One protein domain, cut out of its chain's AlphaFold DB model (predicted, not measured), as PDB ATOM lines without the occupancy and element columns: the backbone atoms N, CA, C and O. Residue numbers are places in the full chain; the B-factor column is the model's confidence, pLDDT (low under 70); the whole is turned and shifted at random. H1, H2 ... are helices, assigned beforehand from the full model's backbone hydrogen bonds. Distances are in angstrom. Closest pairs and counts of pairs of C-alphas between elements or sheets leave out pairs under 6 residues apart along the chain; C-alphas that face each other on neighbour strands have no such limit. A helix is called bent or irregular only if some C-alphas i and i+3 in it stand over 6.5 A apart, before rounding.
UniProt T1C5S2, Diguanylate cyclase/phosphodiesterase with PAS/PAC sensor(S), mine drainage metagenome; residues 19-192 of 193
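Overview. This is residues 19 to 192 of the 193 residues of the protein "Diguanylate cyclase/phosphodiesterase with PAS/PAC sensor(S)" of mine drainage metagenome (UniProt T1C5S2). One very long helix, H1, is the axis of a rod; residues 19 to 40 stick out bare, and the part toward its end joins H2, H6 and H7 in an up-and-down bundle, each running against the one before. H4 crosses H1 partway along, with H3 packed on H2 and H4. The 174 printed residues hold seven named helices, H1 to H7 in chain order, and no named strand: all helix. The whole is loose, with a radius of gyration of the C-alphas of 22.1 A and spans of 88 by 30 by 27 A.

Along the chain. H1, residues 19 to 73, begins at C-alpha 19 (-16.490, 20.383, 28.069) and is 79.8 A long. H2 is residues 76 to 100, 36.0 A; H3 is 106 to 115. H4, 120 to 132, is irregular: C-alphas 121 and 124 are 7.1 A apart. H5 is 137 to 148; H6 is 150 to 169, 29.3 A; H7 is 174 to 191, 25.9 A, ending at C-alpha 191 (-41.345, -35.407, 10.006).

Arrangement. H1, with residues 56 to 70 alone, touches H2 in a hairpin, closest at the C-alphas of Ala 63 and Phe 82, 4.6 A. With residues 41 to 49 alone it touches H4, about perpendicular at 86 degrees; the closest C-alphas, Ala 45 and Gly 125, are 4.4 A apart. H6 and H7 form another hairpin, at a shallow tilt of 14 degrees. H5 and H2 are near each other. Every O i to N i+4 pair is within hydrogen-bond range in H1, H2, H5 and H6, against 5 of 6 in H3, 7 of 9 in H4 and 13 of 14 in H7.

Size, cuts and confidence. The C-alphas farthest apart, Arg 19 and Ser 173, are 88.3 A apart. The printed part has no cut, and its six links are tight. Mean pLDDT of the printed part is 94.9; residue 192 is under 70.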
ATOM      1  N   ARG A  19     -15.788  20.652  29.344       85.12
ATOM      2  CA  ARG A  19     -16.490  20.383  28.069       85.12
ATOM      3  C   ARG A  19     -16.123  19.051  27.400       85.12
ATOM      4  O   ARG A  19     -17.053  18.315  27.089       85.12
ATOM      5  N   PRO A  20     -14.841  18.705  27.162       85.69
ATOM      6  CA  PRO A  20     -14.500  17.426  26.537       85.69
ATOM      7  C   PRO A  20     -14.913  16.229  27.399       85.69
ATOM      8  O   PRO A  20     -15.331  15.212  26.858       85.69
ATOM      9  N   LEU A  21     -14.867  16.367  28.728       87.94
ATOM     10  CA  LEU A  21     -15.296  15.325  29.660       87.94
ATOM     11  C   LEU A  21     -16.822  15.145  29.642       87.94
ATOM     12  O   LEU A  21     -17.302  14.019  29.587       87.94
ATOM     13  N   LEU A  22     -17.585  16.243  29.593       92.19
ATOM     14  CA  LEU A  22     -19.041  16.214  29.418       92.19
ATOM     15  C   LEU A  22     -19.444  15.608  28.070       92.19
ATOM     16  O   LEU A  22     -20.324  14.756  28.030       92.19
ATOM     17  N   VAL A  23     -18.790  16.006  26.974       94.19
ATOM     18  CA  VAL A  23     -19.032  15.426  25.642       94.19
ATOM     19  C   VAL A  23     -18.688  13.939  25.635       94.19
ATOM     20  O   VAL A  23     -19.490  13.141  25.166       94.19
ATOM     21  N   GLY A  24     -17.545  13.548  26.207       95.12
ATOM     22  CA  GLY A  24     -17.161  12.144  26.347       95.12
ATOM     23  C   GLY A  24     -18.188  11.335  27.142       95.12
ATOM     24  O   GLY A  24     -18.592  10.263  26.705       95.12
ATOM     25  N   MET A  25     -18.683  11.874  28.259       95.62
ATOM     26  CA  MET A  25     -19.720  11.225  29.062       95.62
ATOM     27  C   MET A  25     -21.041  11.097  28.296       95.62
ATOM     28  O   MET A  25     -21.643  10.028  28.309       95.62
ATOM     29  N   LEU A  26     -21.464  12.138  27.575       96.81
ATOM     30  CA  LEU A  26     -22.654  12.086  26.721       96.81
ATOM     31  C   LEU A  26     -22.510  11.049  25.599       96.81
ATOM     32  O   LEU A  26     -23.462  10.325  25.322       96.81
ATOM     33  N   LEU A  27     -21.328  10.936  24.987       97.44
ATOM     34  CA  LEU A  27     -21.047   9.925  23.966       97.44
ATOM     35  C   LEU A  27     -21.096   8.508  24.541       97.44
ATOM     36  O   LEU A  27     -21.674   7.625  23.913       97.44
ATOM     37  N   ILE A  28     -20.542   8.291  25.737       97.81
ATOM     38  CA  ILE A  28     -20.611   6.993  26.420       97.81
ATOM     39  C   ILE A  28     -22.062   6.650  26.766       97.81
ATOM     40  O   ILE A  28     -22.501   5.540  26.486       97.81
ATOM     41  N   VAL A  29     -22.826   7.596  27.322       97.94
ATOM     42  CA  VAL A  29     -24.252   7.398  27.625       97.94
ATOM     43  C   VAL A  29     -25.026   7.048  26.355       97.94
ATOM     44  O   VAL A  29     -25.778   6.077  26.350       97.94
ATOM     45  N   LEU A  30     -24.805   7.779  25.258       98.12
ATOM     46  CA  LEU A  30     -25.441   7.494  23.973       98.12
ATOM     47  C   LEU A  30     -25.065   6.103  23.445       98.12
ATOM     48  O   LEU A  30     -25.942   5.361  23.010       98.12
ATOM     49  N   LEU A  31     -23.785   5.730  23.513       98.19
ATOM     50  CA  LEU A  31     -23.313   4.412  23.094       98.19
ATOM     51  C   LEU A  31     -23.978   3.297  23.908       98.19
ATOM     52  O   LEU A  31     -24.463   2.331  23.325       98.19
ATOM     53  N   VAL A  32     -24.043   3.441  25.234       98.44
ATOM     54  CA  VAL A  32     -24.716   2.473  26.111       98.44
ATOM     55  C   VAL A  32     -26.190   2.349  25.735       98.44
ATOM     56  O   VAL A  32     -26.662   1.233  25.553       98.44
ATOM     57  N   LEU A  33     -26.899   3.464  25.529       98.38
ATOM     58  CA  LEU A  33     -28.306   3.443  25.114       98.38
ATOM     59  C   LEU A  33     -28.511   2.714  23.778       98.38
ATOM     60  O   LEU A  33     -29.435   1.911  23.657       98.38
ATOM     61  N   VAL A  34     -27.638   2.945  22.794       98.31
ATOM     62  CA  VAL A  34     -27.689   2.258  21.492       98.31
ATOM     63  C   VAL A  34     -27.422   0.759  21.645       98.31
ATOM     64  O   VAL A  34     -28.152  -0.051  21.077       98.31
ATOM     65  N   LEU A  35     -26.418   0.367  22.431       98.06
ATOM     66  CA  LEU A  35     -26.114  -1.046  22.675       98.06
ATOM     67  C   LEU A  35     -27.248  -1.751  23.424       98.06
ATOM     68  O   LEU A  35     -27.624  -2.863  23.056       98.06
ATOM     69  N   THR A  36     -27.835  -1.100  24.431       98.12
ATOM     70  CA  THR A  36     -29.014  -1.612  25.140       98.12
ATOM     71  C   THR A  36     -30.195  -1.772  24.190       98.12
ATOM     72  O   THR A  36     -30.854  -2.809  24.211       98.12
ATOM     73  N   TRP A  37     -30.440  -0.794  23.316       97.12
ATOM     74  CA  TRP A  37     -31.481  -0.892  22.298       97.12
ATOM     75  C   TRP A  37     -31.268  -2.098  21.375       97.12
ATOM     76  O   TRP A  37     -32.193  -2.879  21.168       97.12
ATOM     77  N   ILE A  38     -30.048  -2.302  20.869       95.50
ATOM     78  CA  ILE A  38     -29.708  -3.459  20.025       95.50
ATOM     79  C   ILE A  38     -29.936  -4.772  20.781       95.50
ATOM     80  O   ILE A  38     -30.547  -5.690  20.236       95.50
ATOM     81  N   ALA A  39     -29.495  -4.860  22.037       96.12
ATOM     82  CA  ALA A  39     -29.689  -6.052  22.857       96.12
ATOM     83  C   ALA A  39     -31.181  -6.393  23.031       96.12
ATOM     84  O   ALA A  39     -31.559  -7.556  22.886       96.12
ATOM     85  N   LEU A  40     -32.035  -5.387  23.257       95.94
ATOM     86  CA  LEU A  40     -33.489  -5.569  23.324       95.94
ATOM     87  C   LEU A  40     -34.064  -6.085  21.998       95.94
ATOM     88  O   LEU A  40     -34.869  -7.013  22.003       95.94
ATOM     89  N   GLN A  41     -33.628  -5.539  20.857       94.38
ATOM     90  CA  GLN A  41     -34.079  -6.015  19.542       94.38
ATOM     91  C   GLN A  41     -33.692  -7.479  19.297       94.38
ATOM     92  O   GLN A  41     -34.500  -8.259  18.795       94.38
ATOM     93  N   VAL A  42     -32.482  -7.877  19.702       93.38
ATOM     94  CA  VAL A  42     -32.027  -9.272  19.611       93.38
ATOM     95  C   VAL A  42     -32.878 -10.182  20.496       93.38
ATOM     96  O   VAL A  42     -33.317 -11.235  20.038       93.38
ATOM     97  N   GLN A  43     -33.164  -9.782  21.736       95.50
ATOM     98  CA  GLN A  43     -34.023 -10.556  22.640       95.50
ATOM     99  C   GLN A  43     -35.433 -10.745  22.072       95.50
ATOM    100  O   GLN A  43     -35.956 -11.859  22.099       95.50
ATOM    101  N   VAL A  44     -36.025  -9.688  21.509       95.56
ATOM    102  CA  VAL A  44     -37.337  -9.750  20.848       95.56
ATOM    103  C   VAL A  44     -37.299 -10.691  19.640       95.56
ATOM    104  O   VAL A  44     -38.196 -11.518  19.490       95.56
ATOM    105  N   ALA A  45     -36.253 -10.627  18.812       93.88
ATOM    106  CA  ALA A  45     -36.092 -11.517  17.663       93.88
ATOM    107  C   ALA A  45     -35.981 -12.994  18.079       93.88
ATOM    108  O   ALA A  45     -36.656 -13.846  17.505       93.88
ATOM    109  N   VAL A  46     -35.175 -13.298  19.104       93.44
ATOM    110  CA  VAL A  46     -35.021 -14.662  19.638       93.44
ATOM    111  C   VAL A  46     -36.339 -15.177  20.215       93.44
ATOM    112  O   VAL A  46     -36.748 -16.292  19.897       93.44
ATOM    113  N   ALA A  47     -37.040 -14.362  21.008       93.44
ATOM    114  CA  ALA A  47     -38.358 -14.716  21.529       93.44
ATOM    115  C   ALA A  47     -39.359 -14.999  20.395       93.44
ATOM    116  O   ALA A  47     -40.151 -15.935  20.489       93.44
ATOM    117  N   GLY A  48     -39.281 -14.234  19.304       93.94
ATOM    118  CA  GLY A  48     -40.072 -14.448  18.097       93.94
ATOM    119  C   GLY A  48     -39.801 -15.758  17.387       93.94
ATOM    120  O   GLY A  48     -40.741 -16.459  17.024       93.94
ATOM    121  N   LEU A  49     -38.527 -16.108  17.207       92.56
ATOM    122  CA  LEU A  49     -38.135 -17.370  16.581       92.56
ATOM    123  C   LEU A  49     -38.625 -18.566  17.404       92.56
ATOM    124  O   LEU A  49     -39.246 -19.462  16.841       92.56
ATOM    125  N   LEU A  50     -38.447 -18.533  18.730       93.88
ATOM    126  CA  LEU A  50     -38.936 -19.582  19.634       93.88
ATOM    127  C   LEU A  50     -40.468 -19.676  19.648       93.88
ATOM    128  O   LEU A  50     -41.037 -20.767  19.653       93.88
ATOM    129  N   ASN A  51     -41.159 -18.534  19.637       94.88
ATOM    130  CA  ASN A  51     -42.614 -18.500  19.515       94.88
ATOM    131  C   ASN A  51     -43.071 -19.100  18.178       94.88
ATOM    132  O   ASN A  51     -43.989 -19.918  18.162       94.88
ATOM    133  N   GLY A  52     -42.410 -18.733  17.079       94.75
ATOM    134  CA  GLY A  52     -42.712 -19.248  15.751       94.75
ATOM    135  C   GLY A  52     -42.498 -20.754  15.641       94.75
ATOM    136  O   GLY A  52     -43.389 -21.460  15.175       94.75
ATOM    137  N   GLU A  53     -41.367 -21.251  16.142       93.88
ATOM    138  CA  GLU A  53     -41.064 -22.682  16.244       93.88
ATOM    139  C   GLU A  53     -42.132 -23.425  17.058       93.88
ATOM    140  O   GLU A  53     -42.611 -24.481  16.643       93.88
ATOM    141  N   SER A  54     -42.551 -22.860  18.195       95.56
ATOM    142  CA  SER A  54     -43.579 -23.455  19.049       95.56
ATOM    143  C   SER A  54     -44.935 -23.553  18.346       95.56
ATOM    144  O   SER A  54     -45.571 -24.608  18.390       95.56
ATOM    145  N   ILE A  55     -45.372 -22.481  17.674       96.88
ATOM    146  CA  ILE A  55     -46.631 -22.460  16.915       96.88
ATOM    147  C   ILE A  55     -46.580 -23.498  15.795       96.88
ATOM    148  O   ILE A  55     -47.496 -24.313  15.680       96.88
ATOM    149  N   TRP A  56     -45.507 -23.487  15.003       96.31
ATOM    150  CA  TRP A  56     -45.325 -24.402  13.883       96.31
ATOM    151  C   TRP A  56     -45.309 -25.866  14.343       96.31
ATOM    152  O   TRP A  56     -46.132 -26.654  13.882       96.31
ATOM    153  N   SER A  57     -44.477 -26.208  15.333       95.31
ATOM    154  CA  SER A  57     -44.344 -27.586  15.837       95.31
ATOM    155  C   SER A  57     -45.643 -28.100  16.459       95.31
ATOM    156  O   SER A  57     -45.979 -29.283  16.373       95.31
ATOM    157  N   LYS A  58     -46.396 -27.216  17.129       96.69
ATOM    158  CA  LYS A  58     -47.698 -27.568  17.700       96.69
ATOM    159  C   LYS A  58     -48.729 -27.817  16.606       96.69
ATOM    160  O   LYS A  58     -49.476 -28.785  16.711       96.69
ATOM    161  N   ALA A  59     -48.769 -26.968  15.580       97.62
ATOM    162  CA  ALA A  59     -49.673 -27.133  14.450       97.62
ATOM    163  C   ALA A  59     -49.372 -28.428  13.684       97.62
ATOM    164  O   ALA A  59     -50.286 -29.203  13.424       97.62
ATOM    165  N   GLU A  60     -48.103 -28.723  13.404       96.88
ATOM    166  CA  GLU A  60     -47.673 -29.969  12.761       96.88
ATOM    167  C   GLU A  60     -48.167 -31.208  13.529       96.88
ATOM    168  O   GLU A  60     -48.892 -32.044  12.985       96.88
ATOM    169  N   LYS A  61     -47.866 -31.286  14.833       96.56
ATOM    170  CA  LYS A  61     -48.304 -32.404  15.684       96.56
ATOM    171  C   LYS A  61     -49.823 -32.510  15.758       96.56
ATOM    172  O   LYS A  61     -50.373 -33.608  15.682       96.56
ATOM    173  N   GLN A  62     -50.514 -31.378  15.895       98.12
ATOM    174  CA  GLN A  62     -51.972 -31.369  15.961       98.12
ATOM    175  C   GLN A  62     -52.599 -31.795  14.627       98.12
ATOM    176  O   GLN A  62     -53.602 -32.501  14.642       98.12
ATOM    177  N   ALA A  63     -51.989 -31.461  13.485       98.12
ATOM    178  CA  ALA A  63     -52.430 -31.940  12.180       98.12
ATOM    179  C   ALA A  63     -52.384 -33.475  12.104       98.12
ATOM    180  O   ALA A  63     -53.363 -34.101  11.702       98.12
ATOM    181  N   VAL A  64     -51.291 -34.104  12.548       97.75
ATOM    182  CA  VAL A  64     -51.189 -35.574  12.579       97.75
ATOM    183  C   VAL A  64     -52.289 -36.189  13.448       97.75
ATOM    184  O   VAL A  64     -52.958 -37.127  13.014       97.75
ATOM    185  N   ILE A  65     -52.508 -35.646  14.651       98.00
ATOM    186  CA  ILE A  65     -53.536 -36.128  15.588       98.00
ATOM    187  C   ILE A  65     -54.936 -36.006  14.977       98.00
ATOM    188  O   ILE A  65     -55.703 -36.971  14.985       98.00
ATOM    189  N   ASP A  66     -55.262 -34.839  14.422       98.56
ATOM    190  CA  ASP A  66     -56.576 -34.567  13.844       98.56
ATOM    191  C   ASP A  66     -56.834 -35.450  12.613       98.56
ATOM    192  O   ASP A  66     -57.928 -35.995  12.457       98.56
ATOM    193  N   LEU A  67     -55.824 -35.665  11.762       98.44
ATOM    194  CA  LEU A  67     -55.949 -36.549  10.603       98.44
ATOM    195  C   LEU A  67     -56.094 -38.017  11.009       98.44
ATOM    196  O   LEU A  67     -56.896 -38.737  10.419       98.44
ATOM    197  N   TYR A  68     -55.351 -38.458  12.023       98.06
ATOM    198  CA  TYR A  68     -55.491 -39.805  12.568       98.06
ATOM    199  C   TYR A  68     -56.913 -40.033  13.097       98.06
ATOM    200  O   TYR A  68     -57.562 -41.017  12.743       98.06
ATOM    201  N   ALA A  69     -57.434 -39.097  13.895       97.88
ATOM    202  CA  ALA A  69     -58.796 -39.169  14.417       97.88
ATOM    203  C   ALA A  69     -59.843 -39.152  13.290       97.88
ATOM    204  O   ALA A  69     -60.836 -39.885  13.347       97.88
ATOM    205  N   TYR A  70     -59.612 -38.368  12.234       98.06
ATOM    206  CA  TYR A  70     -60.455 -38.383  11.043       98.06
ATOM    207  C   TYR A  70     -60.434 -39.740  10.328       98.06
ATOM    208  O   TYR A  70     -61.494 -40.255   9.985       98.06
ATOM    209  N   ALA A  71     -59.259 -40.343  10.145       95.81
ATOM    210  CA  ALA A  71     -59.108 -41.633   9.474       95.81
ATOM    211  C   ALA A  71     -59.795 -42.794  10.217       95.81
ATOM    212  O   ALA A  71     -60.195 -43.770   9.585       95.81
ATOM    213  N   GLU A  72     -59.954 -42.694  11.540       95.12
ATOM    214  CA  GLU A  72     -60.692 -43.681  12.338       95.12
ATOM    215  C   GLU A  72     -62.209 -43.445  12.317       95.12
ATOM    216  O   GLU A  72     -62.994 -44.389  12.208       95.12
ATOM    217  N   THR A  73     -62.637 -42.186  12.413       94.62
ATOM    218  CA  THR A  73     -64.042 -41.843  12.700       94.62
ATOM    219  C   THR A  73     -64.839 -41.376  11.486       94.62
ATOM    220  O   THR A  73     -66.063 -41.478  11.485       94.62
ATOM    221  N   GLY A  74     -64.180 -40.826  10.465       94.75
ATOM    222  CA  GLY A  74     -64.826 -40.106   9.368       94.75
ATOM    223  C   GLY A  74     -65.460 -38.769   9.769       94.75
ATOM    224  O   GLY A  74     -66.168 -38.173   8.959       94.75
ATOM    225  N   SER A  75     -65.233 -38.278  10.995       96.81
ATOM    226  CA  SER A  75     -65.871 -37.052  11.493       96.81
ATOM    227  C   SER A  75     -65.390 -35.800  10.756       96.81
ATOM    228  O   SER A  75     -64.195 -35.495  10.717       96.81
ATOM    229  N   ALA A  76     -66.334 -35.016  10.231       96.12
ATOM    230  CA  ALA A  76     -66.041 -33.761   9.542       96.12
ATOM    231  C   ALA A  76     -65.309 -32.740  10.437       96.12
ATOM    232  O   ALA A  76     -64.507 -31.956   9.928       96.12
ATOM    233  N   ASP A  77     -65.523 -32.784  11.756       98.19
ATOM    234  CA  ASP A  77     -64.878 -31.873  12.707       98.19
ATOM    235  C   ASP A  77     -63.367 -32.108  12.790       98.19
ATOM    236  O   ASP A  77     -62.590 -31.149  12.790       98.19
ATOM    237  N   HIS A  78     -62.938 -33.375  12.789       98.44
ATOM    238  CA  HIS A  78     -61.519 -33.737  12.780       98.44
ATOM    239  C   HIS A  78     -60.850 -33.337  11.463       98.44
ATOM    240  O   HIS A  78     -59.763 -32.763  11.475       98.44
ATOM    241  N   LEU A  79     -61.527 -33.527  10.323       98.31
ATOM    242  CA  LEU A  79     -61.008 -33.065   9.033       98.31
ATOM    243  C   LEU A  79     -60.887 -31.533   8.974       98.31
ATOM    244  O   LEU A  79     -59.905 -31.000   8.455       98.31
ATOM    245  N   ALA A  80     -61.872 -30.808   9.507       98.50
ATOM    246  CA  ALA A  80     -61.820 -29.353   9.581       98.50
ATOM    247  C   ALA A  80     -60.694 -28.872  10.510       98.50
ATOM    248  O   ALA A  80     -60.025 -27.887  10.194       98.50
ATOM    249  N   ALA A  81     -60.468 -29.561  11.632       98.50
ATOM    250  CA  ALA A  81     -59.362 -29.281  12.543       98.50
ATOM    251  C   ALA A  81     -58.003 -29.495  11.867       98.50
ATOM    252  O   ALA A  81     -57.222 -28.544  11.803       98.50
ATOM    253  N   PHE A  82     -57.800 -30.646  11.219       98.56
ATOM    254  CA  PHE A  82     -56.613 -30.938  10.415       98.56
ATOM    255  C   PHE A  82     -56.309 -29.823   9.408       98.56
ATOM    256  O   PHE A  82     -55.196 -29.300   9.374       98.56
ATOM    257  N   ARG A  83     -57.310 -29.400   8.625       98.44
ATOM    258  CA  ARG A  83     -57.140 -28.346   7.610       98.44
ATOM    259  C   ARG A  83     -56.675 -27.020   8.204       98.44
ATOM    260  O   ARG A  83     -55.838 -26.356   7.600       98.44
ATOM    261  N   ARG A  84     -57.181 -26.636   9.383       98.12
ATOM    262  CA  ARG A  84     -56.724 -25.418  10.074       98.12
ATOM    263  C   ARG A  84     -55.255 -25.525  10.479       98.12
ATOM    264  O   ARG A  84     -54.509 -24.577  10.269       98.12
ATOM    265  N   GLN A  85     -54.842 -26.669  11.025       98.19
ATOM    266  CA  GLN A  85     -53.459 -26.871  11.462       98.19
ATOM    267  C   GLN A  85     -52.481 -26.917  10.287       98.19
ATOM    268  O   GLN A  85     -51.440 -26.263  10.311       98.19
ATOM    269  N   VAL A  86     -52.842 -27.623   9.217       97.50
ATOM    270  CA  VAL A  86     -52.032 -27.668   7.997       97.50
ATOM    271  C   VAL A  86     -51.908 -26.293   7.359       97.50
ATOM    272  O   VAL A  86     -50.830 -25.965   6.875       97.50
ATOM    273  N   GLN A  87     -52.957 -25.465   7.385       98.00
ATOM    274  CA  GLN A  87     -52.859 -24.100   6.871       98.00
ATOM    275  C   GLN A  87     -51.816 -23.279   7.638       98.00
ATOM    276  O   GLN A  87     -51.049 -22.555   7.011       98.00
ATOM    277  N   ILE A  88     -51.732 -23.426   8.965       98.06
ATOM    278  CA  ILE A  88     -50.688 -22.772   9.767       98.06
ATOM    279  C   ILE A  88     -49.301 -23.238   9.307       98.06
ATOM    280  O   ILE A  88     -48.442 -22.410   9.014       98.06
ATOM    281  N   VAL A  89     -49.085 -24.551   9.188       97.38
ATOM    282  CA  VAL A  89     -47.807 -25.113   8.711       97.38
ATOM    283  C   VAL A  89     -47.463 -24.611   7.300       97.38
ATOM    284  O   VAL A  89     -46.321 -24.228   7.038       97.38
ATOM    285  N   ALA A  90     -48.453 -24.548   6.409       97.56
ATOM    286  CA  ALA A  90     -48.302 -24.042   5.051       97.56
ATOM    287  C   ALA A  90     -47.964 -22.543   5.018       97.56
ATOM    288  O   ALA A  90     -47.100 -22.137   4.246       97.56
ATOM    289  N   ASP A  91     -48.575 -21.725   5.873       97.88
ATOM    290  CA  ASP A  91     -48.281 -20.293   5.986       97.88
ATOM    291  C   ASP A  91     -46.818 -20.055   6.406       97.88
ATOM    292  O   ASP A  91     -46.119 -19.216   5.834       97.88
ATOM    293  N   TYR A  92     -46.311 -20.856   7.345       97.00
ATOM    294  CA  TYR A  92     -44.901 -20.852   7.747       97.00
ATOM    295  C   TYR A  92     -43.957 -21.237   6.592       97.00
ATOM    296  O   TYR A  92     -42.943 -20.565   6.380       97.00
ATOM    297  N   ARG A  93     -44.310 -22.259   5.799       96.81
ATOM    298  CA  ARG A  93     -43.581 -22.641   4.574       96.81
ATOM    299  C   ARG A  93     -43.579 -21.512   3.538       96.81
ATOM    300  O   ARG A  93     -42.520 -21.145   3.037       96.81
ATOM    301  N   VAL A  94     -44.739 -20.906   3.272       97.12
ATOM    302  CA  VAL A  94     -44.881 -19.763   2.352       97.12
ATOM    303  C   VAL A  94     -43.994 -18.600   2.787       97.12
ATOM    304  O   VAL A  94     -43.298 -18.022   1.956       97.12
ATOM    305  N   ALA A  95     -43.979 -18.268   4.080       97.00
ATOM    306  CA  ALA A  95     -43.134 -17.206   4.614       97.00
ATOM    307  C   ALA A  95     -41.637 -17.499   4.417       97.00
ATOM    308  O   ALA A  95     -40.900 -16.624   3.955       97.00
ATOM    309  N   ARG A  96     -41.195 -18.728   4.718       96.12
ATOM    310  CA  ARG A  96     -39.807 -19.184   4.529       96.12
ATOM    311  C   ARG A  96     -39.369 -19.078   3.070       96.12
ATOM    312  O   ARG A  96     -38.310 -18.526   2.781       96.12
ATOM    313  N   ASP A  97     -40.189 -19.586   2.157       96.31
ATOM    314  CA  ASP A  97     -39.845 -19.669   0.739       96.31
ATOM    315  C   ASP A  97     -39.907 -18.283   0.073       96.31
ATOM    316  O   ASP A  97     -39.011 -17.914  -0.690       96.31
ATOM    317  N   ALA A  98     -40.889 -17.451   0.436       96.94
ATOM    318  CA  ALA A  98     -40.960 -16.061  -0.012       96.94
ATOM    319  C   ALA A  98     -39.764 -15.234   0.487       96.94
ATOM    320  O   ALA A  98     -39.228 -14.413  -0.263       96.94
ATOM    321  N   LEU A  99     -39.298 -15.469   1.719       96.88
ATOM    322  CA  LEU A  99     -38.107 -14.812   2.260       96.88
ATOM    323  C   LEU A  99     -36.823 -15.220   1.523       96.88
ATOM    324  O   LEU A  99     -35.882 -14.430   1.468       96.88
ATOM    325  N   ALA A 100     -36.775 -16.421   0.946       93.88
ATOM    326  CA  ALA A 100     -35.635 -16.912   0.172       93.88
ATOM    327  C   ALA A 100     -35.576 -16.353  -1.265       93.88
ATOM    328  O   ALA A 100     -34.544 -16.474  -1.922       93.88
ATOM    329  N   SER A 101     -36.644 -15.714  -1.755       94.75
ATOM    330  CA  SER A 101     -36.686 -15.121  -3.100       94.75
ATOM    331  C   SER A 101     -35.670 -13.981  -3.290       94.75
ATOM    332  O   SER A 101     -35.175 -13.398  -2.324       94.75
ATOM    333  N   ALA A 102     -35.336 -13.642  -4.541       92.94
ATOM    334  CA  ALA A 102     -34.389 -12.561  -4.835       92.94
ATOM    335  C   ALA A 102     -34.851 -11.215  -4.244       92.94
ATOM    336  O   ALA A 102     -34.062 -10.535  -3.586       92.94
ATOM    337  N   GLU A 103     -36.144 -10.904  -4.386       94.12
ATOM    338  CA  GLU A 103     -36.783  -9.680  -3.891       94.12
ATOM    339  C   GLU A 103     -37.985 -10.012  -2.984       94.12
ATOM    340  O   GLU A 103     -39.133 -10.034  -3.439       94.12
ATOM    341  N   PRO A 104     -37.754 -10.287  -1.685       95.69
ATOM    342  CA  PRO A 104     -38.827 -10.640  -0.766       95.69
ATOM    343  C   PRO A 104     -39.803  -9.483  -0.535       95.69
ATOM    344  O   PRO A 104     -39.422  -8.391  -0.107       95.69
ATOM    345  N   ASN A 105     -41.098  -9.743  -0.712       97.00
ATOM    346  CA  ASN A 105     -42.141  -8.820  -0.277       97.00
ATOM    347  C   ASN A 105     -42.390  -8.982   1.232       97.00
ATOM    348  O   ASN A 105     -43.272  -9.730   1.657       97.00
ATOM    349  N   TYR A 106     -41.624  -8.253   2.042       96.06
ATOM    350  CA  TYR A 106     -41.703  -8.312   3.506       96.06
ATOM    351  C   TYR A 106     -43.108  -8.058   4.063       96.06
ATOM    352  O   TYR A 106     -43.500  -8.712   5.024       96.06
ATOM    353  N   ARG A 107     -43.896  -7.167   3.447       96.06
ATOM    354  CA  ARG A 107     -45.272  -6.900   3.898       96.06
ATOM    355  C   ARG A 107     -46.181  -8.108   3.688       96.06
ATOM    356  O   ARG A 107     -46.985  -8.415   4.561       96.06
ATOM    357  N   ALA A 108     -46.052  -8.792   2.553       96.69
ATOM    358  CA  ALA A 108     -46.812 -10.012   2.293       96.69
ATOM    359  C   ALA A 108     -46.408 -11.134   3.263       96.69
ATOM    360  O   ALA A 108     -47.274 -11.811   3.812       96.69
ATOM    361  N   ILE A 109     -45.107 -11.285   3.530       97.81
ATOM    362  CA  ILE A 109     -44.587 -12.276   4.484       97.81
ATOM    363  C   ILE A 109     -45.103 -11.993   5.902       97.81
ATOM    364  O   ILE A 109     -45.582 -12.901   6.578       97.81
ATOM    365  N   GLU A 110     -45.069 -10.732   6.343       96.31
ATOM    366  CA  GLU A 110     -45.595 -10.334   7.651       96.31
ATOM    367  C   GLU A 110     -47.094 -10.635   7.767       96.31
ATOM    368  O   GLU A 110     -47.534 -11.190   8.771       96.31
ATOM    369  N   GLN A 111     -47.887 -10.330   6.735       95.94
ATOM    370  CA  GLN A 111     -49.320 -10.637   6.729       95.94
ATOM    371  C   GLN A 111     -49.600 -12.135   6.862       95.94
ATOM    372  O   GLN A 111     -50.550 -12.513   7.545       95.94
ATOM    373  N   VAL A 112     -48.785 -12.985   6.232       96.62
ATOM    374  CA  VAL A 112     -48.891 -14.442   6.367       96.62
ATOM    375  C   VAL A 112     -48.589 -14.865   7.807       96.62
ATOM    376  O   VAL A 112     -49.428 -15.509   8.429       96.62
ATOM    377  N   LEU A 113     -47.459 -14.430   8.370       96.44
ATOM    378  CA  LEU A 113     -47.030 -14.810   9.724       96.44
ATOM    379  C   LEU A 113     -47.952 -14.281  10.830       96.44
ATOM    380  O   LEU A 113     -48.194 -14.962  11.817       96.44
ATOM    381  N   VAL A 114     -48.530 -13.092  10.677       95.31
ATOM    382  CA  VAL A 114     -49.498 -12.564  11.652       95.31
ATOM    383  C   VAL A 114     -50.719 -13.479  11.779       95.31
ATOM    384  O   VAL A 114     -51.253 -13.645  12.874       95.31
ATOM    385  N   ARG A 115     -51.176 -14.084  10.674       93.88
ATOM    386  CA  ARG A 115     -52.362 -14.955  10.678       93.88
ATOM    387  C   ARG A 115     -52.124 -16.286  11.387       93.88
ATOM    388  O   ARG A 115     -53.095 -16.893  11.831       93.88
ATOM    389  N   THR A 116     -50.870 -16.706  11.552       93.81
ATOM    390  CA  THR A 116     -50.526 -17.914  12.318       93.81
ATOM    391  C   THR A 116     -50.552 -17.686  13.833       93.81
ATOM    392  O   THR A 116     -50.489 -18.647  14.596       93.81
ATOM    393  N   GLY A 117     -50.661 -16.428  14.278       92.31
ATOM    394  CA  GLY A 117     -50.563 -16.044  15.686       92.31
ATOM    395  C   GLY A 117     -49.135 -15.745  16.150       92.31
ATOM    396  O   GLY A 117     -48.914 -15.626  17.356       92.31
ATOM    397  N   ALA A 118     -48.175 -15.617  15.226       93.06
ATOM    398  CA  ALA A 118     -46.817 -15.200  15.556       93.06
ATOM    399  C   ALA A 118     -46.795 -13.793  16.179       93.06
ATOM    400  O   ALA A 118     -47.543 -12.898  15.771       93.06
ATOM    401  N   LEU A 119     -45.900 -13.581  17.148       92.50
ATOM    402  CA  LEU A 119     -45.735 -12.292  17.822       92.50
ATOM    403  C   LEU A 119     -45.301 -11.198  16.830       92.50
ATOM    404  O   LEU A 119     -44.154 -11.190  16.374       92.50
ATOM    405  N   ARG A 120     -46.196 -10.246  16.536       94.00
ATOM    406  CA  ARG A 120     -46.006  -9.220  15.495       94.00
ATOM    407  C   ARG A 120     -44.699  -8.451  15.655       94.00
ATOM    408  O   ARG A 120     -43.976  -8.262  14.681       94.00
ATOM    409  N   GLU A 121     -44.391  -8.033  16.876       93.31
ATOM    410  CA  GLU A 121     -43.233  -7.200  17.209       93.31
ATOM    411  C   GLU A 121     -41.910  -7.910  16.914       93.31
ATOM    412  O   GLU A 121     -40.889  -7.265  16.691       93.31
ATOM    413  N   SER A 122     -41.929  -9.242  16.877       95.06
ATOM    414  CA  SER A 122     -40.740 -10.053  16.644       95.06
ATOM    415  C   SER A 122     -40.537 -10.478  15.192       95.06
ATOM    416  O   SER A 122     -39.418 -10.846  14.827       95.06
ATOM    417  N   ILE A 123     -41.570 -10.373  14.345       95.88
ATOM    418  CA  ILE A 123     -41.501 -10.764  12.929       95.88
ATOM    419  C   ILE A 123     -40.334 -10.074  12.201       95.88
ATOM    420  O   ILE A 123     -39.547 -10.790  11.580       95.88
ATOM    421  N   PRO A 124     -40.132  -8.740  12.285       95.31
ATOM    422  CA  PRO A 124     -39.038  -8.091  11.558       95.31
ATOM    423  C   PRO A 124     -37.660  -8.642  11.941       95.31
ATOM    424  O   PRO A 124     -36.830  -8.898  11.069       95.31
ATOM    425  N   GLY A 125     -37.436  -8.876  13.239       94.25
ATOM    426  CA  GLY A 125     -36.194  -9.450  13.754       94.25
ATOM    427  C   GLY A 125     -35.986 -10.894  13.297       94.25
ATOM    428  O   GLY A 125     -34.902 -11.238  12.828       94.25
ATOM    429  N   GLY A 126     -37.031 -11.723  13.354       94.56
ATOM    430  CA  GLY A 126     -36.988 -13.104  12.865       94.56
ATOM    431  C   GLY A 126     -36.684 -13.185  11.365       94.56
ATOM    432  O   GLY A 126     -35.786 -13.919  10.957       94.56
ATOM    433  N   LEU A 127     -37.356 -12.370  10.543       95.75
ATOM    434  CA  LEU A 127     -37.096 -12.295   9.100       95.75
ATOM    435  C   LEU A 127     -35.680 -11.796   8.797       95.75
ATOM    436  O   LEU A 127     -35.034 -12.300   7.880       95.75
ATOM    437  N   PHE A 128     -35.175 -10.828   9.566       95.31
ATOM    438  CA  PHE A 128     -33.801 -10.358   9.430       95.31
ATOM    439  C   PHE A 128     -32.797 -11.491   9.679       95.31
ATOM    440  O   PHE A 128     -31.905 -11.688   8.851       95.31
ATOM    441  N   VAL A 129     -32.969 -12.253  10.766       93.94
ATOM    442  CA  VAL A 129     -32.100 -13.392  11.101       93.94
ATOM    443  C   VAL A 129     -32.157 -14.452  10.002       93.94
ATOM    444  O   VAL A 129     -31.121 -14.820   9.450       93.94
ATOM    445  N   LEU A 130     -33.362 -14.888   9.624       93.50
ATOM    446  CA  LEU A 130     -33.553 -15.936   8.620       93.50
ATOM    447  C   LEU A 130     -33.075 -15.531   7.220       93.50
ATOM    448  O   LEU A 130     -32.702 -16.405   6.449       93.50
ATOM    449  N   ARG A 131     -33.051 -14.235   6.883       95.00
ATOM    450  CA  ARG A 131     -32.531 -13.743   5.599       95.00
ATOM    451  C   ARG A 131     -31.011 -13.622   5.592       95.00
ATOM    452  O   ARG A 131     -30.372 -14.078   4.652       95.00
ATOM    453  N   HIS A 132     -30.435 -12.976   6.604       94.81
ATOM    454  CA  HIS A 132     -29.022 -12.579   6.573       94.81
ATOM    455  C   HIS A 132     -28.088 -13.642   7.154       94.81
ATOM    456  O   HIS A 132     -26.911 -13.671   6.807       94.81
ATOM    457  N   PHE A 133     -28.604 -14.538   7.997       94.00
ATOM    458  CA  PHE A 133     -27.826 -15.610   8.621       94.00
ATOM    459  C   PHE A 133     -28.187 -16.999   8.078       94.00
ATOM    460  O   PHE A 133     -27.684 -17.992   8.598       94.00
ATOM    461  N   ALA A 134     -28.982 -17.078   7.001       92.00
ATOM    462  CA  ALA A 134     -29.439 -18.322   6.366       92.00
ATOM    463  C   ALA A 134     -28.314 -19.314   6.028       92.00
ATOM    464  O   ALA A 134     -28.531 -20.521   6.021       92.00
ATOM    465  N   HIS A 135     -27.122 -18.797   5.718       93.19
ATOM    466  CA  HIS A 135     -25.956 -19.583   5.304       93.19
ATOM    467  C   HIS A 135     -24.982 -19.885   6.449       93.19
ATOM    468  O   HIS A 135     -23.964 -20.540   6.233       93.19
ATOM    469  N   THR A 136     -25.256 -19.408   7.666       94.94
ATOM    470  CA  THR A 136     -24.451 -19.805   8.827       94.94
ATOM    471  C   THR A 136     -24.739 -21.268   9.170       94.94
ATOM    472  O   THR A 136     -25.905 -21.655   9.114       94.94
ATOM    473  N   PRO A 137     -23.739 -22.091   9.545       93.06
ATOM    474  CA  PRO A 137     -23.920 -23.542   9.658       93.06
ATOM    475  C   PRO A 137     -25.122 -23.971  10.511       93.06
ATOM    476  O   PRO A 137     -25.888 -24.838  10.104       93.06
ATOM    477  N   TYR A 138     -25.337 -23.328  11.662       89.69
ATOM    478  CA  TYR A 138     -26.446 -23.664  12.559       89.69
ATOM    479  C   TYR A 138     -27.820 -23.330  11.967       89.69
ATOM    480  O   TYR A 138     -28.712 -24.174  11.983       89.69
ATOM    481  N   ILE A 139     -27.992 -22.121  11.422       91.25
ATOM    482  CA  ILE A 139     -29.271 -21.696  10.833       91.25
ATOM    483  C   ILE A 139     -29.534 -22.448   9.529       91.25
ATOM    484  O   ILE A 139     -30.662 -22.857   9.282       91.25
ATOM    485  N   HIS A 140     -28.497 -22.672   8.723       93.25
ATOM    486  CA  HIS A 140     -28.592 -23.450   7.497       93.25
ATOM    487  C   HIS A 140     -29.110 -24.861   7.778       93.25
ATOM    488  O   HIS A 140     -30.121 -25.258   7.210       93.25
ATOM    489  N   ASN A 141     -28.481 -25.577   8.715       93.69
ATOM    490  CA  ASN A 141     -28.903 -26.928   9.079       93.69
ATOM    491  C   ASN A 141     -30.332 -26.946   9.641       93.69
ATOM    492  O   ASN A 141     -31.108 -27.827   9.290       93.69
ATOM    493  N   ALA A 142     -30.708 -25.958  10.461       91.06
ATOM    494  CA  ALA A 142     -32.076 -25.841  10.967       91.06
ATOM    495  C   ALA A 142     -33.101 -25.609   9.839       91.06
ATOM    496  O   ALA A 142     -34.163 -26.227   9.836       91.06
ATOM    497  N   LEU A 143     -32.781 -24.754   8.859       92.75
ATOM    498  CA  LEU A 143     -33.623 -24.515   7.685       92.75
ATOM    499  C   LEU A 143     -33.754 -25.763   6.801       92.75
ATOM    500  O   LEU A 143     -34.840 -26.012   6.282       92.75
ATOM    501  N   GLU A 144     -32.685 -26.542   6.633       93.56
ATOM    502  CA  GLU A 144     -32.723 -27.806   5.888       93.56
ATOM    503  C   GLU A 144     -33.569 -28.863   6.604       93.56
ATOM    504  O   GLU A 144     -34.448 -29.456   5.980       93.56
ATOM    505  N   SER A 145     -33.398 -29.042   7.918       91.88
ATOM    506  CA  SER A 145     -34.265 -29.925   8.711       91.88
ATOM    507  C   SER A 145     -35.728 -29.498   8.628       91.88
ATOM    508  O   SER A 145     -36.613 -30.329   8.450       91.88
ATOM    509  N   TRP A 146     -35.994 -28.190   8.683       92.31
ATOM    510  CA  TRP A 146     -37.345 -27.671   8.521       92.31
ATOM    511  C   TRP A 146     -37.909 -27.963   7.119       92.31
ATOM    512  O   TRP A 146     -39.041 -28.428   7.006       92.31
ATOM    513  N   ARG A 147     -37.126 -27.774   6.047       94.56
ATOM    514  CA  ARG A 147     -37.516 -28.140   4.667       94.56
ATOM    515  C   ARG A 147     -37.783 -29.628   4.491       94.56
ATOM    516  O   ARG A 147     -38.676 -29.986   3.728       94.56
ATOM    517  N   ALA A 148     -37.051 -30.488   5.194       93.75
ATOM    518  CA  ALA A 148     -37.228 -31.935   5.102       93.75
ATOM    519  C   ALA A 148     -38.642 -32.394   5.513       93.75
ATOM    520  O   ALA A 148     -39.108 -33.432   5.045       93.75
ATOM    521  N   THR A 149     -39.362 -31.598   6.312       94.50
ATOM    522  CA  THR A 149     -40.743 -31.901   6.730       94.50
ATOM    523  C   THR A 149     -41.794 -31.662   5.640       94.50
ATOM    524  O   THR A 149     -42.858 -32.287   5.661       94.50
ATOM    525  N   ASP A 150     -41.499 -30.811   4.648       95.88
ATOM    526  CA  ASP A 150     -42.463 -30.352   3.641       95.88
ATOM    527  C   ASP A 150     -43.118 -31.523   2.890       95.88
ATOM    528  O   ASP A 150     -44.336 -31.563   2.718       95.88
ATOM    529  N   ALA A 151     -42.314 -32.506   2.471       95.44
ATOM    530  CA  ALA A 151     -42.793 -33.645   1.692       95.44
ATOM    531  C   ALA A 151     -43.764 -34.532   2.488       95.44
ATOM    532  O   ALA A 151     -44.757 -35.011   1.932       95.44
ATOM    533  N   GLY A 152     -43.505 -34.719   3.785       96.12
ATOM    534  CA  GLY A 152     -44.396 -35.466   4.667       96.12
ATOM    535  C   GLY A 152     -45.698 -34.710   4.926       96.12
ATOM    536  O   GLY A 152     -46.772 -35.304   4.846       96.12
ATOM    537  N   MET A 153     -45.639 -33.388   5.113       96.75
ATOM    538  CA  MET A 153     -46.843 -32.555   5.227       96.75
ATOM    539  C   MET A 153     -47.697 -32.574   3.952       96.75
ATOM    540  O   MET A 153     -48.929 -32.630   4.033       96.75
ATOM    541  N   ASP A 154     -47.066 -32.587   2.776       97.12
ATOM    542  CA  ASP A 154     -47.759 -32.744   1.495       97.12
ATOM    543  C   ASP A 154     -48.393 -34.143   1.366       97.12
ATOM    544  O   ASP A 154     -49.477 -34.295   0.797       97.12
ATOM    545  N   GLU A 155     -47.759 -35.186   1.913       96.94
ATOM    546  CA  GLU A 155     -48.323 -36.539   1.941       96.94
ATOM    547  C   GLU A 155     -49.520 -36.664   2.889       96.94
ATOM    548  O   GLU A 155     -50.530 -37.256   2.505       96.94
ATOM    549  N   LEU A 156     -49.471 -36.054   4.078       97.81
ATOM    550  CA  LEU A 156     -50.617 -36.008   4.995       97.81
ATOM    551  C   LEU A 156     -51.828 -35.331   4.341       97.81
ATOM    552  O   LEU A 156     -52.955 -35.810   4.471       97.81
ATOM    553  N   GLN A 157     -51.611 -34.250   3.586       97.69
ATOM    554  CA  GLN A 157     -52.682 -33.598   2.826       97.69
ATOM    555  C   GLN A 157     -53.294 -34.519   1.770       97.69
ATOM    556  O   GLN A 157     -54.521 -34.595   1.667       97.69
ATOM    557  N   ARG A 158     -52.466 -35.254   1.015       97.38
ATOM    558  CA  ARG A 158     -52.958 -36.251   0.048       97.38
ATOM    559  C   ARG A 158     -53.785 -37.334   0.740       97.38
ATOM    560  O   ARG A 158     -54.898 -37.609   0.297       97.38
ATOM    561  N   LEU A 159     -53.311 -37.869   1.867       96.62
ATOM    562  CA  LEU A 159     -54.050 -38.865   2.649       96.62
ATOM    563  C   LEU A 159     -55.386 -38.339   3.174       96.62
ATOM    564  O   LEU A 159     -56.361 -39.089   3.206       96.62
ATOM    565  N   ALA A 160     -55.466 -37.066   3.559       97.56
ATOM    566  CA  ALA A 160     -56.726 -36.455   3.965       97.56
ATOM    567  C   ALA A 160     -57.745 -36.413   2.819       97.56
ATOM    568  O   ALA A 160     -58.917 -36.729   3.031       97.56
ATOM    569  N   VAL A 161     -57.304 -36.068   1.605       96.88
ATOM    570  CA  VAL A 161     -58.152 -36.064   0.400       96.88
ATOM    571  C   VAL A 161     -58.590 -37.482   0.030       96.88
ATOM    572  O   VAL A 161     -59.775 -37.706  -0.213       96.88
ATOM    573  N   GLU A 162     -57.671 -38.449   0.041       94.12
ATOM    574  CA  GLU A 162     -57.970 -39.865  -0.225       94.12
ATOM    575  C   GLU A 162     -58.970 -40.429   0.791       94.12
ATOM    576  O   GLU A 162     -59.957 -41.062   0.413       94.12
ATOM    577  N   SER A 163     -58.761 -40.142   2.079       94.44
ATOM    578  CA  SER A 163     -59.666 -40.556   3.157       94.44
ATOM    579  C   SER A 163     -61.046 -39.933   2.968       94.44
ATOM    580  O   SER A 163     -62.054 -40.632   3.059       94.44
ATOM    581  N   GLN A 164     -61.107 -38.642   2.631       96.19
ATOM    582  CA  GLN A 164     -62.368 -37.956   2.366       96.19
ATOM    583  C   GLN A 164     -63.128 -38.561   1.186       96.19
ATOM    584  O   GLN A 164     -64.336 -38.777   1.294       96.19
ATOM    585  N   ALA A 165     -62.438 -38.869   0.089       93.88
ATOM    586  CA  ALA A 165     -63.045 -39.530  -1.061       93.88
ATOM    587  C   ALA A 165     -63.573 -40.924  -0.692       93.88
ATOM    588  O   ALA A 165     -64.696 -41.268  -1.061       93.88
ATOM    589  N   ALA A 166     -62.810 -41.691   0.094       91.94
ATOM    590  CA  ALA A 166     -63.237 -43.001   0.566       91.94
ATOM    591  C   ALA A 166     -64.537 -42.888   1.376       91.94
ATOM    592  O   ALA A 166     -65.545 -43.453   0.958       91.94
ATOM    593  N   TYR A 167     -64.558 -42.060   2.429       93.12
ATOM    594  CA  TYR A 167     -65.747 -41.826   3.258       93.12
ATOM    595  C   TYR A 167     -66.958 -41.290   2.475       93.12
ATOM    596  O   TYR A 167     -68.090 -41.580   2.857       93.12
ATOM    597  N   ALA A 168     -66.751 -40.559   1.375       91.81
ATOM    598  CA  ALA A 168     -67.837 -40.094   0.508       91.81
ATOM    599  C   ALA A 168     -68.484 -41.225  -0.319       91.81
ATOM    600  O   ALA A 168     -69.677 -41.164  -0.609       91.81
ATOM    601  N   THR A 169     -67.720 -42.259  -0.683       89.81
ATOM    602  CA  THR A 169     -68.223 -43.448  -1.405       89.81
ATOM    603  C   THR A 169     -68.780 -44.540  -0.483       89.81
ATOM    604  O   THR A 169     -69.413 -45.485  -0.951       89.81
ATOM    605  N   GLY A 170     -68.562 -44.404   0.827       86.94
ATOM    606  CA  GLY A 170     -68.962 -45.339   1.877       86.94
ATOM    607  C   GLY A 170     -67.901 -45.409   2.978       86.94
ATOM    608  O   GLY A 170     -66.734 -45.108   2.752       86.94
ATOM    609  N   ALA A 171     -68.269 -45.801   4.200       87.38
ATOM    610  CA  ALA A 171     -67.280 -45.912   5.274       87.38
ATOM    611  C   ALA A 171     -66.187 -46.946   4.903       87.38
ATOM    612  O   ALA A 171     -66.535 -48.092   4.599       87.38
ATOM    613  N   PRO A 172     -64.884 -46.596   4.951       91.31
ATOM    614  CA  PRO A 172     -63.808 -47.539   4.662       91.31
ATOM    615  C   PRO A 172     -63.869 -48.732   5.616       91.31
ATOM    616  O   PRO A 172     -64.202 -48.574   6.793       91.31
ATOM    617  N   SER A 173     -63.506 -49.923   5.143       92.56
ATOM    618  CA  SER A 173     -63.386 -51.112   5.997       92.56
ATOM    619  C   SER A 173     -62.349 -50.911   7.110       92.56
ATOM    620  O   SER A 173     -61.434 -50.096   6.991       92.56
ATOM    621  N   ALA A 174     -62.437 -51.703   8.182       91.31
ATOM    622  CA  ALA A 174     -61.465 -51.646   9.278       91.31
ATOM    623  C   ALA A 174     -60.013 -51.854   8.798       91.31
ATOM    624  O   ALA A 174     -59.104 -51.182   9.275       91.31
ATOM    625  N   VAL A 175     -59.800 -52.728   7.806       92.81
ATOM    626  CA  VAL A 175     -58.473 -52.976   7.213       92.81
ATOM    627  C   VAL A 175     -57.955 -51.745   6.462       92.81
ATOM    628  O   VAL A 175     -56.781 -51.405   6.587       92.81
ATOM    629  N   GLN A 176     -58.823 -51.054   5.715       92.00
ATOM    630  CA  GLN A 176     -58.458 -49.819   5.011       92.00
ATOM    631  C   GLN A 176     -58.139 -48.688   5.992       92.00
ATOM    632  O   GLN A 176     -57.105 -48.044   5.837       92.00
ATOM    633  N   ARG A 177     -58.959 -48.493   7.036       93.62
ATOM    634  CA  ARG A 177     -58.681 -47.498   8.088       93.62
ATOM    635  C   ARG A 177     -57.337 -47.765   8.765       93.62
ATOM    636  O   ARG A 177     -56.497 -46.875   8.806       93.62
ATOM    637  N   ALA A 178     -57.073 -49.018   9.143       93.69
ATOM    638  CA  ALA A 178     -55.797 -49.432   9.729       93.69
ATOM    639  C   ALA A 178     -54.590 -49.263   8.782       93.69
ATOM    640  O   ALA A 178     -53.452 -49.124   9.229       93.69
ATOM    641  N   ALA A 179     -54.785 -49.330   7.462       94.06
ATOM    642  CA  ALA A 179     -53.727 -49.036   6.496       94.06
ATOM    643  C   ALA A 179     -53.439 -47.527   6.418       94.06
ATOM    644  O   ALA A 179     -52.273 -47.134   6.441       94.06
ATOM    645  N   ILE A 180     -54.487 -46.697   6.389       93.81
ATOM    646  CA  ILE A 180     -54.375 -45.231   6.371       93.81
ATOM    647  C   ILE A 180     -53.695 -44.734   7.650       93.81
ATOM    648  O   ILE A 180     -52.708 -44.005   7.573       93.81
ATOM    649  N   THR A 181     -54.154 -45.171   8.825       95.31
ATOM    650  CA  THR A 181     -53.583 -44.739  10.106       95.31
ATOM    651  C   THR A 181     -52.135 -45.172  10.284       95.31
ATOM    652  O   THR A 181     -51.313 -44.367  10.719       95.31
ATOM    653  N   ARG A 182     -51.760 -46.386   9.858       95.81
ATOM    654  CA  ARG A 182     -50.345 -46.800   9.828       95.81
ATOM    655  C   ARG A 182     -49.491 -45.901   8.941       95.81
ATOM    656  O   ARG A 182     -48.368 -45.588   9.322       95.81
ATOM    657  N   ARG A 183     -50.005 -45.473   7.785       95.88
ATOM    658  CA  ARG A 183     -49.274 -44.574   6.885       95.88
ATOM    659  C   ARG A 183     -49.112 -43.176   7.483       95.88
ATOM    660  O   ARG A 183     -48.015 -42.635   7.427       95.88
ATOM    661  N   ILE A 184     -50.146 -42.641   8.140       96.31
ATOM    662  CA  ILE A 184     -50.064 -41.381   8.903       96.31
ATOM    663  C   ILE A 184     -48.971 -41.469   9.979       96.31
ATOM    664  O   ILE A 184     -48.130 -40.579  10.079       96.31
ATOM    665  N   LEU A 185     -48.945 -42.559  10.755       94.81
ATOM    666  CA  LEU A 185     -47.942 -42.758  11.807       94.81
ATOM    667  C   LEU A 185     -46.522 -42.933  11.249       94.81
ATOM    668  O   LEU A 185     -45.577 -42.429  11.850       94.81
ATOM    669  N   ALA A 186     -46.366 -43.607  10.108       94.88
ATOM    670  CA  ALA A 186     -45.075 -43.743   9.437       94.88
ATOM    671  C   ALA A 186     -44.539 -42.384   8.958       94.88
ATOM    672  O   ALA A 186     -43.375 -42.077   9.190       94.88
ATOM    673  N   ILE A 187     -45.395 -41.536   8.375       94.12
ATOM    674  CA  ILE A 187     -45.015 -40.166   7.994       94.12
ATOM    675  C   ILE A 187     -44.608 -39.368   9.234       94.12
ATOM    676  O   ILE A 187     -43.557 -38.733   9.227       94.12
ATOM    677  N   ASN A 188     -45.388 -39.451  10.318       93.00
ATOM    678  CA  ASN A 188     -45.090 -38.769  11.578       93.00
ATOM    679  C   ASN A 188     -43.699 -39.122  12.137       93.00
ATOM    680  O   ASN A 188     -43.016 -38.254  12.662       93.00
ATOM    681  N   GLN A 189     -43.252 -40.373  11.996       88.69
ATOM    682  CA  GLN A 189     -41.906 -40.792  12.415       88.69
ATOM    683  C   GLN A 189     -40.773 -40.172  11.584       88.69
ATOM    684  O   GLN A 189     -39.619 -40.256  11.993       88.69
ATOM    685  N   HIS A 190     -41.070 -39.613  10.410       81.88
ATOM    686  CA  HIS A 190     -40.079 -39.015   9.514       81.88
ATOM    687  C   HIS A 190     -40.099 -37.485   9.523       81.88
ATOM    688  O   HIS A 190     -39.087 -36.880   9.184       81.88
ATOM    689  N   ILE A 191     -41.226 -36.869   9.894       82.50
ATOM    690  CA  ILE A 191     -41.345 -35.407  10.006       82.50
ATOM    691  C   ILE A 191     -41.080 -34.886  11.421       82.50
ATOM    692  O   ILE A 191     -40.668 -33.740  11.565       82.50
ATOM    693  N   ALA A 192     -41.252 -35.726  12.449       68.00
ATOM    694  CA  ALA A 192     -40.943 -35.337  13.816       68.00
ATOM    695  C   ALA A 192     -39.427 -35.092  13.989       68.00
ATOM    696  O   ALA A 192     -38.639 -35.946  13.571       68.00
TER     697      ALA A 192